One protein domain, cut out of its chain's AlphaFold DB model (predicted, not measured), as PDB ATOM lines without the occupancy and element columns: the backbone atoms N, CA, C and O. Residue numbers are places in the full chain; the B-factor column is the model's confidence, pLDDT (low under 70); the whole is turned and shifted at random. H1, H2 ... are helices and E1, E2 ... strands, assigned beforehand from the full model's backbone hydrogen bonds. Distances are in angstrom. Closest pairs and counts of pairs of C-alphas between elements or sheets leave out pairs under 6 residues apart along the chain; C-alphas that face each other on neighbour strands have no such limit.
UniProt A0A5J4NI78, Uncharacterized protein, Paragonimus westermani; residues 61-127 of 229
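What this domain is: This is residues 61 to 127 of the 229 residues of an uncharacterized protein of Paragonimus westermani (UniProt A0A5J4NI78). An antiparallel sheet of E1 and E2 lies in the middle; H1, H2 and residues 85 to 98 loop out to one side, and E3 and H3 make the other end. Three named strands and three named helices run E1 H1 H2 E2 E3 H3 along the 67 printed residues, mixed in class. The whole is extended, radius of gyration of the C-alphas 17.5 A, spans 49 by 24 by 14 A.

Where its parts are: E1, residues 63 to 65, begins at (-30.105, -11.627, -19.956). H1 is residues 67 to 78, 15.3 A long, H2 81 to 84, E2 99 to 101, E3 106 to 109. H3, residues 110 to 125, 23.5 A long, ends at (-44.385, -17.528, -17.152).

How they stand to each other: N 64 of E1 and O 100 of E2, 2.9 A apart, are within hydrogen-bond range. H1 and H2 are close but not clearly touching; their closest C-alphas, Leu 77 and Leu 83, are 7.3 A apart. H1 has 5 of 8 O i to N i+4 pairs within range, H3 10 of 12.

The domain as a whole: The printed part has no cut, the H2 to E2 link is long, and no printed residue is under 70 in pLDDT.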
ATOM      1  N   SER A  61     -25.673 -17.924 -19.893       94.75
ATOM      2  CA  SER A  61     -26.143 -16.769 -19.136       94.75
ATOM      3  C   SER A  61     -27.564 -16.413 -19.573       94.75
ATOM      4  O   SER A  61     -27.992 -16.731 -20.682       94.75
ATOM      5  N   VAL A  62     -28.313 -15.769 -18.684       96.25
ATOM      6  CA  VAL A  62     -29.665 -15.263 -18.916       96.25
ATOM      7  C   VAL A  62     -29.600 -13.746 -18.839       96.25
ATOM      8  O   VAL A  62     -29.054 -13.179 -17.891       96.25
ATOM      9  N   TYR A  63     -30.147 -13.077 -19.845       95.38
ATOM     10  CA  TYR A  63     -30.105 -11.627 -19.956       95.38
ATOM     11  C   TYR A  63     -31.323 -11.095 -20.712       95.38
ATOM     12  O   TYR A  63     -32.013 -11.834 -21.414       95.38
ATOM     13  N   ILE A  64     -31.578  -9.797 -20.570       93.50
ATOM     14  CA  ILE A  64     -32.553  -9.051 -21.368       93.50
ATOM     15  C   ILE A  64     -31.796  -8.364 -22.503       93.50
ATOM     16  O   ILE A  64     -30.831  -7.647 -22.241       93.50
ATOM     17  N   ASP A  65     -32.214  -8.584 -23.750       93.75
ATOM     18  CA  ASP A  65     -31.650  -7.873 -24.900       93.75
ATOM     19  C   ASP A  65     -32.152  -6.425 -24.915       93.75
ATOM     20  O   ASP A  65     -33.354  -6.150 -24.995       93.75
ATOM     21  N   CYS A  66     -31.214  -5.489 -24.815       92.19
ATOM     22  CA  CYS A  66     -31.480  -4.060 -24.788       92.19
ATOM     23  C   CYS A  66     -31.010  -3.360 -26.068       92.19
ATOM     24  O   CYS A  66     -31.106  -2.135 -26.149       92.19
ATOM     25  N   SER A  67     -30.539  -4.103 -27.072       88.69
ATOM     26  CA  SER A  67     -29.902  -3.546 -28.268       88.69
ATOM     27  C   SER A  67     -30.829  -2.585 -29.019       88.69
ATOM     28  O   SER A  67     -30.426  -1.468 -29.326       88.69
ATOM     29  N   LEU A  68     -32.100  -2.953 -29.219       87.81
ATOM     30  CA  LEU A  68     -33.084  -2.087 -29.890       87.81
ATOM     31  C   LEU A  68     -33.431  -0.821 -29.096       87.81
ATOM     32  O   LEU A  68     -33.782   0.197 -29.682       87.81
ATOM     33  N   HIS A  69     -33.350  -0.884 -27.768       86.81
ATOM     34  CA  HIS A  69     -33.777   0.210 -26.900       86.81
ATOM     35  C   HIS A  69     -32.642   1.192 -26.608       86.81
ATOM     36  O   HIS A  69     -32.908   2.374 -26.425       86.81
ATOM     37  N   LEU A  70     -31.389   0.725 -26.563       89.56
ATOM     38  CA  LEU A  70     -30.245   1.502 -26.071       89.56
ATOM     39  C   LEU A  70     -29.155   1.764 -27.121       89.56
ATOM     40  O   LEU A  70     -28.183   2.443 -26.801       89.56
ATOM     41  N   CYS A  71     -29.299   1.292 -28.367       86.00
ATOM     42  CA  CYS A  71     -28.295   1.517 -29.421       86.00
ATOM     43  C   CYS A  71     -27.943   3.001 -29.620       86.00
ATOM     44  O   CYS A  71     -26.776   3.338 -29.810       86.00
ATOM     45  N   HIS A  72     -28.930   3.894 -29.493       89.38
ATOM     46  CA  HIS A  72     -28.749   5.339 -29.627       89.38
ATOM     47  C   HIS A  72     -27.780   5.923 -28.586       89.38
ATOM     48  O   HIS A  72     -27.052   6.865 -28.892       89.38
ATOM     49  N   ILE A  73     -27.732   5.357 -27.374       90.19
ATOM     50  CA  ILE A  73     -26.813   5.795 -26.316       90.19
ATOM     51  C   ILE A  73     -25.382   5.444 -26.704       90.19
ATOM     52  O   ILE A  73     -24.497   6.287 -26.604       90.19
ATOM     53  N   THR A  74     -25.151   4.220 -27.186       86.56
ATOM     54  CA  THR A  74     -23.827   3.802 -27.658       86.56
ATOM     55  C   THR A  74     -23.347   4.705 -28.785       86.56
ATOM     56  O   THR A  74     -22.225   5.194 -28.715       86.56
ATOM     57  N   SER A  75     -24.208   5.009 -29.762       87.44
ATOM     58  CA  SER A  75     -23.875   5.956 -30.830       87.44
ATOM     59  C   SER A  75     -23.506   7.335 -30.281       87.44
ATOM     60  O   SER A  75     -22.462   7.862 -30.647       87.44
ATOM     61  N   ALA A  76     -24.308   7.886 -29.364       91.75
ATOM     62  CA  ALA A  76     -24.055   9.199 -28.771       91.75
ATOM     63  C   ALA A  76     -22.734   9.257 -27.983       91.75
ATOM     64  O   ALA A  76     -22.015  10.251 -28.064       91.75
ATOM     65  N   LEU A  77     -22.398   8.196 -27.241       90.62
ATOM     66  CA  LEU A  77     -21.135   8.103 -26.504       90.62
ATOM     67  C   LEU A  77     -19.938   7.989 -27.455       90.62
ATOM     68  O   LEU A  77     -18.933   8.661 -27.248       90.62
ATOM     69  N   SER A  78     -20.047   7.189 -28.517       87.25
ATOM     70  CA  SER A  78     -18.977   7.030 -29.510       87.25
ATOM     71  C   SER A  78     -18.694   8.310 -30.304       87.25
ATOM     72  O   SER A  78     -17.550   8.550 -30.681       87.25
ATOM     73  N   THR A  79     -19.704   9.148 -30.549       89.88
ATOM     74  CA  THR A  79     -19.548  10.422 -31.272       89.88
ATOM     75  C   THR A  79     -19.230  11.612 -30.366       89.88
ATOM     76  O   THR A  79     -19.192  12.740 -30.843       89.88
ATOM     77  N   SER A  80     -19.058  11.408 -29.057       91.56
ATOM     78  CA  SER A  80     -18.801  12.504 -28.122       91.56
ATOM     79  C   SER A  80     -17.345  12.965 -28.195       91.56
ATOM     80  O   SER A  80     -16.443  12.239 -27.780       91.56
ATOM     81  N   ASP A  81     -17.119  14.199 -28.651       89.44
ATOM     82  CA  ASP A  81     -15.777  14.799 -28.726       89.44
ATOM     83  C   ASP A  81     -15.085  14.830 -27.355       89.44
ATOM     84  O   ASP A  81     -13.940  14.405 -27.223       89.44
ATOM     85  N   ALA A  82     -15.820  15.207 -26.303       91.19
ATOM     86  CA  ALA A  82     -15.300  15.262 -24.938       91.19
ATOM     87  C   ALA A  82     -14.805  13.900 -24.415       91.19
ATOM     88  O   ALA A  82     -13.860  13.856 -23.628       91.19
ATOM     89  N   LEU A  83     -15.436  12.791 -24.827       87.44
ATOM     90  CA  LEU A  83     -14.965  11.441 -24.501       87.44
ATOM     91  C   LEU A  83     -13.802  11.030 -25.400       87.44
ATOM     92  O   LEU A  83     -12.829  10.467 -24.906       87.44
ATOM     93  N   ASN A  84     -13.865  11.348 -26.692       87.12
ATOM     94  CA  ASN A  84     -12.827  10.993 -27.657       87.12
ATOM     95  C   ASN A  84     -11.478  11.679 -27.379       87.12
ATOM     96  O   ASN A  84     -10.434  11.093 -27.674       87.12
ATOM     97  N   GLU A  85     -11.485  12.853 -26.742       89.75
ATOM     98  CA  GLU A  85     -10.284  13.528 -26.230       89.75
ATOM     99  C   GLU A  85      -9.632  12.802 -25.035       89.75
ATOM    100  O   GLU A  85      -8.444  12.989 -24.763       89.75
ATOM    101  N   GLN A  86     -10.367  11.941 -24.319       89.50
ATOM    102  CA  GLN A  86      -9.824  11.193 -23.186       89.50
ATOM    103  C   GLN A  86      -9.010   9.992 -23.672       89.50
ATOM    104  O   GLN A  86      -9.530   9.045 -24.258       89.50
ATOM    105  N   THR A  87      -7.727   9.946 -23.319       88.44
ATOM    106  CA  THR A  87      -6.843   8.811 -23.651       88.44
ATOM    107  C   THR A  87      -7.343   7.478 -23.087       88.44
ATOM    108  O   THR A  87      -7.121   6.424 -23.680       88.44
ATOM    109  N   VAL A  88      -8.058   7.508 -21.959       88.81
ATOM    110  CA  VAL A  88      -8.657   6.314 -21.346       88.81
ATOM    111  C   VAL A  88      -9.815   5.776 -22.190       88.81
ATOM    112  O   VAL A  88      -9.973   4.560 -22.278       88.81
ATOM    113  N   TRP A  89     -10.587   6.648 -22.849       87.56
ATOM    114  CA  TRP A  89     -11.713   6.251 -23.703       87.56
ATOM    115  C   TRP A  89     -11.264   5.380 -24.876       87.56
ATOM    116  O   TRP A  89     -11.910   4.386 -25.187       87.56
ATOM    117  N   GLN A  90     -10.082   5.662 -25.428       84.88
ATOM    118  CA  GLN A  90      -9.472   4.891 -26.518       84.88
ATOM    119  C   GLN A  90      -9.180   3.420 -26.153       84.88
ATOM    120  O   GLN A  90      -8.905   2.605 -27.029       84.88
ATOM    121  N   ARG A  91      -9.233   3.052 -24.862       86.88
ATOM    122  CA  ARG A  91      -9.078   1.663 -24.394       86.88
ATOM    123  C   ARG A  91     -10.393   0.884 -24.357       86.88
ATOM    124  O   ARG A  91     -10.358  -0.332 -24.174       86.88
ATOM    125  N   PHE A  92     -11.535   1.558 -24.459       85.81
ATOM    126  CA  PHE A  92     -12.840   0.910 -24.435       85.81
ATOM    127  C   PHE A  92     -13.209   0.401 -25.827       85.81
ATOM    128  O   PHE A  92     -12.956   1.052 -26.835       85.81
ATOM    129  N   GLN A  93     -13.848  -0.765 -25.871       83.69
ATOM    130  CA  GLN A  93     -14.446  -1.305 -27.088       83.69
ATOM    131  C   GLN A  93     -15.966  -1.271 -26.970       83.69
ATOM    132  O   GLN A  93     -16.525  -1.542 -25.904       83.69
ATOM    133  N   ALA A  94     -16.635  -0.930 -28.068       83.69
ATOM    134  CA  ALA A  94     -18.087  -0.944 -28.119       83.69
ATOM    135  C   ALA A  94     -18.608  -2.386 -28.025       83.69
ATOM    136  O   ALA A  94     -18.143  -3.282 -28.727       83.69
ATOM    137  N   CYS A  95     -19.606  -2.606 -27.173       83.56
ATOM    138  CA  CYS A  95     -20.276  -3.897 -27.075       83.56
ATOM    139  C   CYS A  95     -21.208  -4.110 -28.279       83.56
ATOM    140  O   CYS A  95     -22.107  -3.304 -28.501       83.56
ATOM    141  N   GLU A  96     -21.063  -5.229 -28.994       77.75
ATOM    142  CA  GLU A  96     -21.931  -5.573 -30.136       77.75
ATOM    143  C   GLU A  96     -23.387  -5.853 -29.733       77.75
ATOM    144  O   GLU A  96     -24.318  -5.513 -30.460       77.75
ATOM    145  N   LYS A  97     -23.595  -6.490 -28.571       85.50
ATOM    146  CA  LYS A  97     -24.919  -6.852 -28.045       85.50
ATOM    147  C   LYS A  97     -25.114  -6.240 -26.668       85.50
ATOM    148  O   LYS A  97     -24.570  -6.736 -25.678       85.50
ATOM    149  N   ILE A  98     -25.890  -5.164 -26.608       90.00
ATOM    150  CA  ILE A  98     -26.199  -4.473 -25.357       90.00
ATOM    151  C   ILE A  98     -27.244  -5.297 -24.616       90.00
ATOM    152  O   ILE A  98     -28.338  -5.537 -25.126       90.00
ATOM    153  N   HIS A  99     -26.919  -5.724 -23.404       92.88
ATOM    154  CA  HIS A  99     -27.800  -6.571 -22.617       92.88
ATOM    155  C   HIS A  99     -27.738  -6.232 -21.131       92.88
ATOM    156  O   HIS A  99     -26.724  -5.749 -20.628       92.88
ATOM    157  N   LEU A 100     -28.833  -6.526 -20.431       93.56
ATOM    158  CA  LEU A 100     -28.913  -6.488 -18.975       93.56
ATOM    159  C   LEU A 100     -28.872  -7.919 -18.432       93.56
ATOM    160  O   LEU A 100     -29.823  -8.683 -18.614       93.56
ATOM    161  N   SER A 101     -27.778  -8.290 -17.771       94.94
ATOM    162  CA  SER A 101     -27.594  -9.632 -17.211       94.94
ATOM    163  C   SER A 101     -28.536  -9.896 -16.035       94.94
ATOM    164  O   SER A 101     -28.590  -9.118 -15.085       94.94
ATOM    165  N   LEU A 102     -29.241 -11.028 -16.075       94.62
ATOM    166  CA  LEU A 102     -30.086 -11.537 -14.983       94.62
ATOM    167  C   LEU A 102     -29.391 -12.639 -14.173       94.62
ATOM    168  O   LEU A 102     -29.906 -13.112 -13.164       94.62
ATOM    169  N   SER A 103     -28.211 -13.054 -14.620       94.94
ATOM    170  CA  SER A 103     -27.414 -14.114 -14.022       94.94
ATOM    171  C   SER A 103     -25.929 -13.876 -14.297       94.94
ATOM    172  O   SER A 103     -25.560 -13.147 -15.221       94.94
ATOM    173  N   LYS A 104     -25.059 -14.567 -13.557       93.06
ATOM    174  CA  LYS A 104     -23.651 -14.727 -13.958       93.06
ATOM    175  C   LYS A 104     -23.561 -15.570 -15.241       93.06
ATOM    176  O   LYS A 104     -24.576 -16.076 -15.714       93.06
ATOM    177  N   THR A 105     -22.361 -15.736 -15.784       92.75
ATOM    178  CA  THR A 105     -22.078 -16.780 -16.781       92.75
ATOM    179  C   THR A 105     -21.611 -18.034 -16.047       92.75
ATOM    180  O   THR A 105     -20.688 -17.942 -15.237       92.75
ATOM    181  N   TRP A 106     -22.229 -19.186 -16.304       93.69
ATOM    182  CA  TRP A 106     -21.867 -20.466 -15.682       93.69
ATOM    183  C   TRP A 106     -21.912 -21.620 -16.693       93.69
ATOM    184  O   TRP A 106     -22.616 -21.519 -17.701       93.69
ATOM    185  N   PRO A 107     -21.163 -22.714 -16.464       93.44
ATOM    186  CA  PRO A 107     -21.215 -23.880 -17.334       93.44
ATOM    187  C   PRO A 107     -22.482 -24.709 -17.088       93.44
ATOM    188  O   PRO A 107     -22.835 -25.021 -15.950       93.44
ATOM    189  N   VAL A 108     -23.143 -25.121 -18.168       94.62
ATOM    190  CA  VAL A 108     -24.273 -26.062 -18.159       94.62
ATOM    191  C   VAL A 108     -23.930 -27.251 -19.042       94.62
ATOM    192  O   VAL A 108     -23.388 -27.085 -20.133       94.62
ATOM    193  N   ARG A 109     -24.236 -28.470 -18.591       93.25
ATOM    194  CA  ARG A 109     -24.038 -29.669 -19.414       93.25
ATOM    195  C   ARG A 109     -25.038 -29.681 -20.564       93.25
ATOM    196  O   ARG A 109     -26.211 -29.402 -20.342       93.25
ATOM    197  N   TYR A 110     -24.600 -30.080 -21.755       92.56
ATOM    198  CA  TYR A 110     -25.435 -30.090 -22.963       92.56
ATOM    199  C   TYR A 110     -26.813 -30.743 -22.744       92.56
ATOM    200  O   TYR A 110     -27.844 -30.151 -23.044       92.56
ATOM    201  N   HIS A 111     -26.848 -31.918 -22.112       93.94
ATOM    202  CA  HIS A 111     -28.084 -32.666 -21.845       93.94
ATOM    203  C   HIS A 111     -29.010 -32.031 -20.787       93.94
ATOM    204  O   HIS A 111     -30.095 -32.548 -20.535       93.94
ATOM    205  N   TRP A 112     -28.598 -30.941 -20.130       95.75
ATOM    206  CA  TRP A 112     -29.429 -30.177 -19.191       95.75
ATOM    207  C   TRP A 112     -30.011 -28.901 -19.797       95.75
ATOM    208  O   TRP A 112     -30.861 -28.287 -19.155       95.75
ATOM    209  N   ILE A 113     -29.593 -28.503 -21.004       95.62
ATOM    210  CA  ILE A 113     -30.019 -27.238 -21.618       95.62
ATOM    211  C   ILE A 113     -31.544 -27.196 -21.772       95.62
ATOM    212  O   ILE A 113     -32.167 -26.243 -21.312       95.62
ATOM    213  N   ASP A 114     -32.159 -28.246 -22.317       96.75
ATOM    214  CA  ASP A 114     -33.611 -28.269 -22.550       96.75
ATOM    215  C   ASP A 114     -34.413 -28.186 -21.244       96.75
ATOM    216  O   ASP A 114     -35.360 -27.407 -21.130       96.75
ATOM    217  N   ASN A 115     -33.990 -28.924 -20.212       96.44
ATOM    218  CA  ASN A 115     -34.629 -28.882 -18.895       96.44
ATOM    219  C   ASN A 115     -34.457 -27.516 -18.220       96.44
ATOM    220  O   ASN A 115     -35.393 -27.014 -17.594       96.44
ATOM    221  N   LEU A 116     -33.286 -26.889 -18.367       95.94
ATOM    222  CA  LEU A 116     -33.043 -25.534 -17.883       95.94
ATOM    223  C   LEU A 116     -33.966 -24.534 -18.586       95.94
ATOM    224  O   LEU A 116     -34.616 -23.739 -17.910       95.94
ATOM    225  N   VAL A 117     -34.064 -24.585 -19.918       96.31
ATOM    226  CA  VAL A 117     -34.944 -23.701 -20.697       96.31
ATOM    227  C   VAL A 117     -36.401 -23.905 -20.290       96.31
ATOM    228  O   VAL A 117     -37.091 -22.927 -20.010       96.31
ATOM    229  N   GLN A 118     -36.863 -25.149 -20.165       95.75
ATOM    230  CA  GLN A 118     -38.232 -25.440 -19.740       95.75
ATOM    231  C   GLN A 118     -38.510 -24.944 -18.312       95.75
ATOM    232  O   GLN A 118     -39.582 -24.388 -18.042       95.75
ATOM    233  N   SER A 119     -37.545 -25.091 -17.402       95.06
ATOM    234  CA  SER A 119     -37.635 -24.543 -16.049       95.06
ATOM    235  C   SER A 119     -37.713 -23.017 -16.079       95.06
ATOM    236  O   SER A 119     -38.581 -22.450 -15.422       95.06
ATOM    237  N   LEU A 120     -36.864 -22.344 -16.864       95.12
ATOM    238  CA  LEU A 120     -36.883 -20.887 -17.014       95.12
ATOM    239  C   LEU A 120     -38.216 -20.405 -17.588       95.12
ATOM    240  O   LEU A 120     -38.809 -19.487 -17.033       95.12
ATOM    241  N   VAL A 121     -38.728 -21.046 -18.644       94.06
ATOM    242  CA  VAL A 121     -40.042 -20.732 -19.225       94.06
ATOM    243  C   VAL A 121     -41.135 -20.862 -18.171       94.06
ATOM    244  O   VAL A 121     -41.946 -19.954 -18.018       94.06
ATOM    245  N   THR A 122     -41.131 -21.944 -17.396       92.75
ATOM    246  CA  THR A 122     -42.145 -22.192 -16.361       92.75
ATOM    247  C   THR A 122     -42.059 -21.170 -15.222       92.75
ATOM    248  O   THR A 122     -43.078 -20.634 -14.780       92.75
ATOM    249  N   SER A 123     -40.850 -20.852 -14.754       89.69
ATOM    250  CA  SER A 123     -40.635 -19.867 -13.691       89.69
ATOM    251  C   SER A 123     -40.978 -18.446 -14.146       89.69
ATOM    252  O   SER A 123     -41.626 -17.706 -13.409       89.69
ATOM    253  N   LEU A 124     -40.592 -18.067 -15.367       89.56
ATOM    254  CA  LEU A 124     -40.819 -16.730 -15.919       89.56
ATOM    255  C   LEU A 124     -42.251 -16.530 -16.431       89.56
ATOM    256  O   LEU A 124     -42.733 -15.399 -16.435       89.56
ATOM    257  N   ALA A 125     -42.963 -17.598 -16.807       86.50
ATOM    258  CA  ALA A 125     -44.385 -17.528 -17.152       86.50
ATOM    259  C   ALA A 125     -45.235 -17.007 -15.983       86.50
ATOM    260  O   ALA A 125     -46.224 -16.310 -16.199       86.50
ATOM    261  N   ASN A 126     -44.810 -17.295 -14.750       82.62
ATOM    262  CA  ASN A 126     -45.457 -16.830 -13.526       82.62
ATOM    263  C   ASN A 126     -44.917 -15.485 -13.024       82.62
ATOM    264  O   ASN A 126     -45.300 -15.040 -11.940       82.62
ATOM    265  N   PHE A 127     -44.033 -14.823 -13.781       86.12
ATOM    266  CA  PHE A 127     -43.594 -13.484 -13.421       86.12
ATOM    267  C   PHE A 127     -44.811 -12.545 -13.435       86.12
ATOM    268  O   PHE A 127     -45.493 -12.451 -14.464       86.12
TER     269      PHE A 127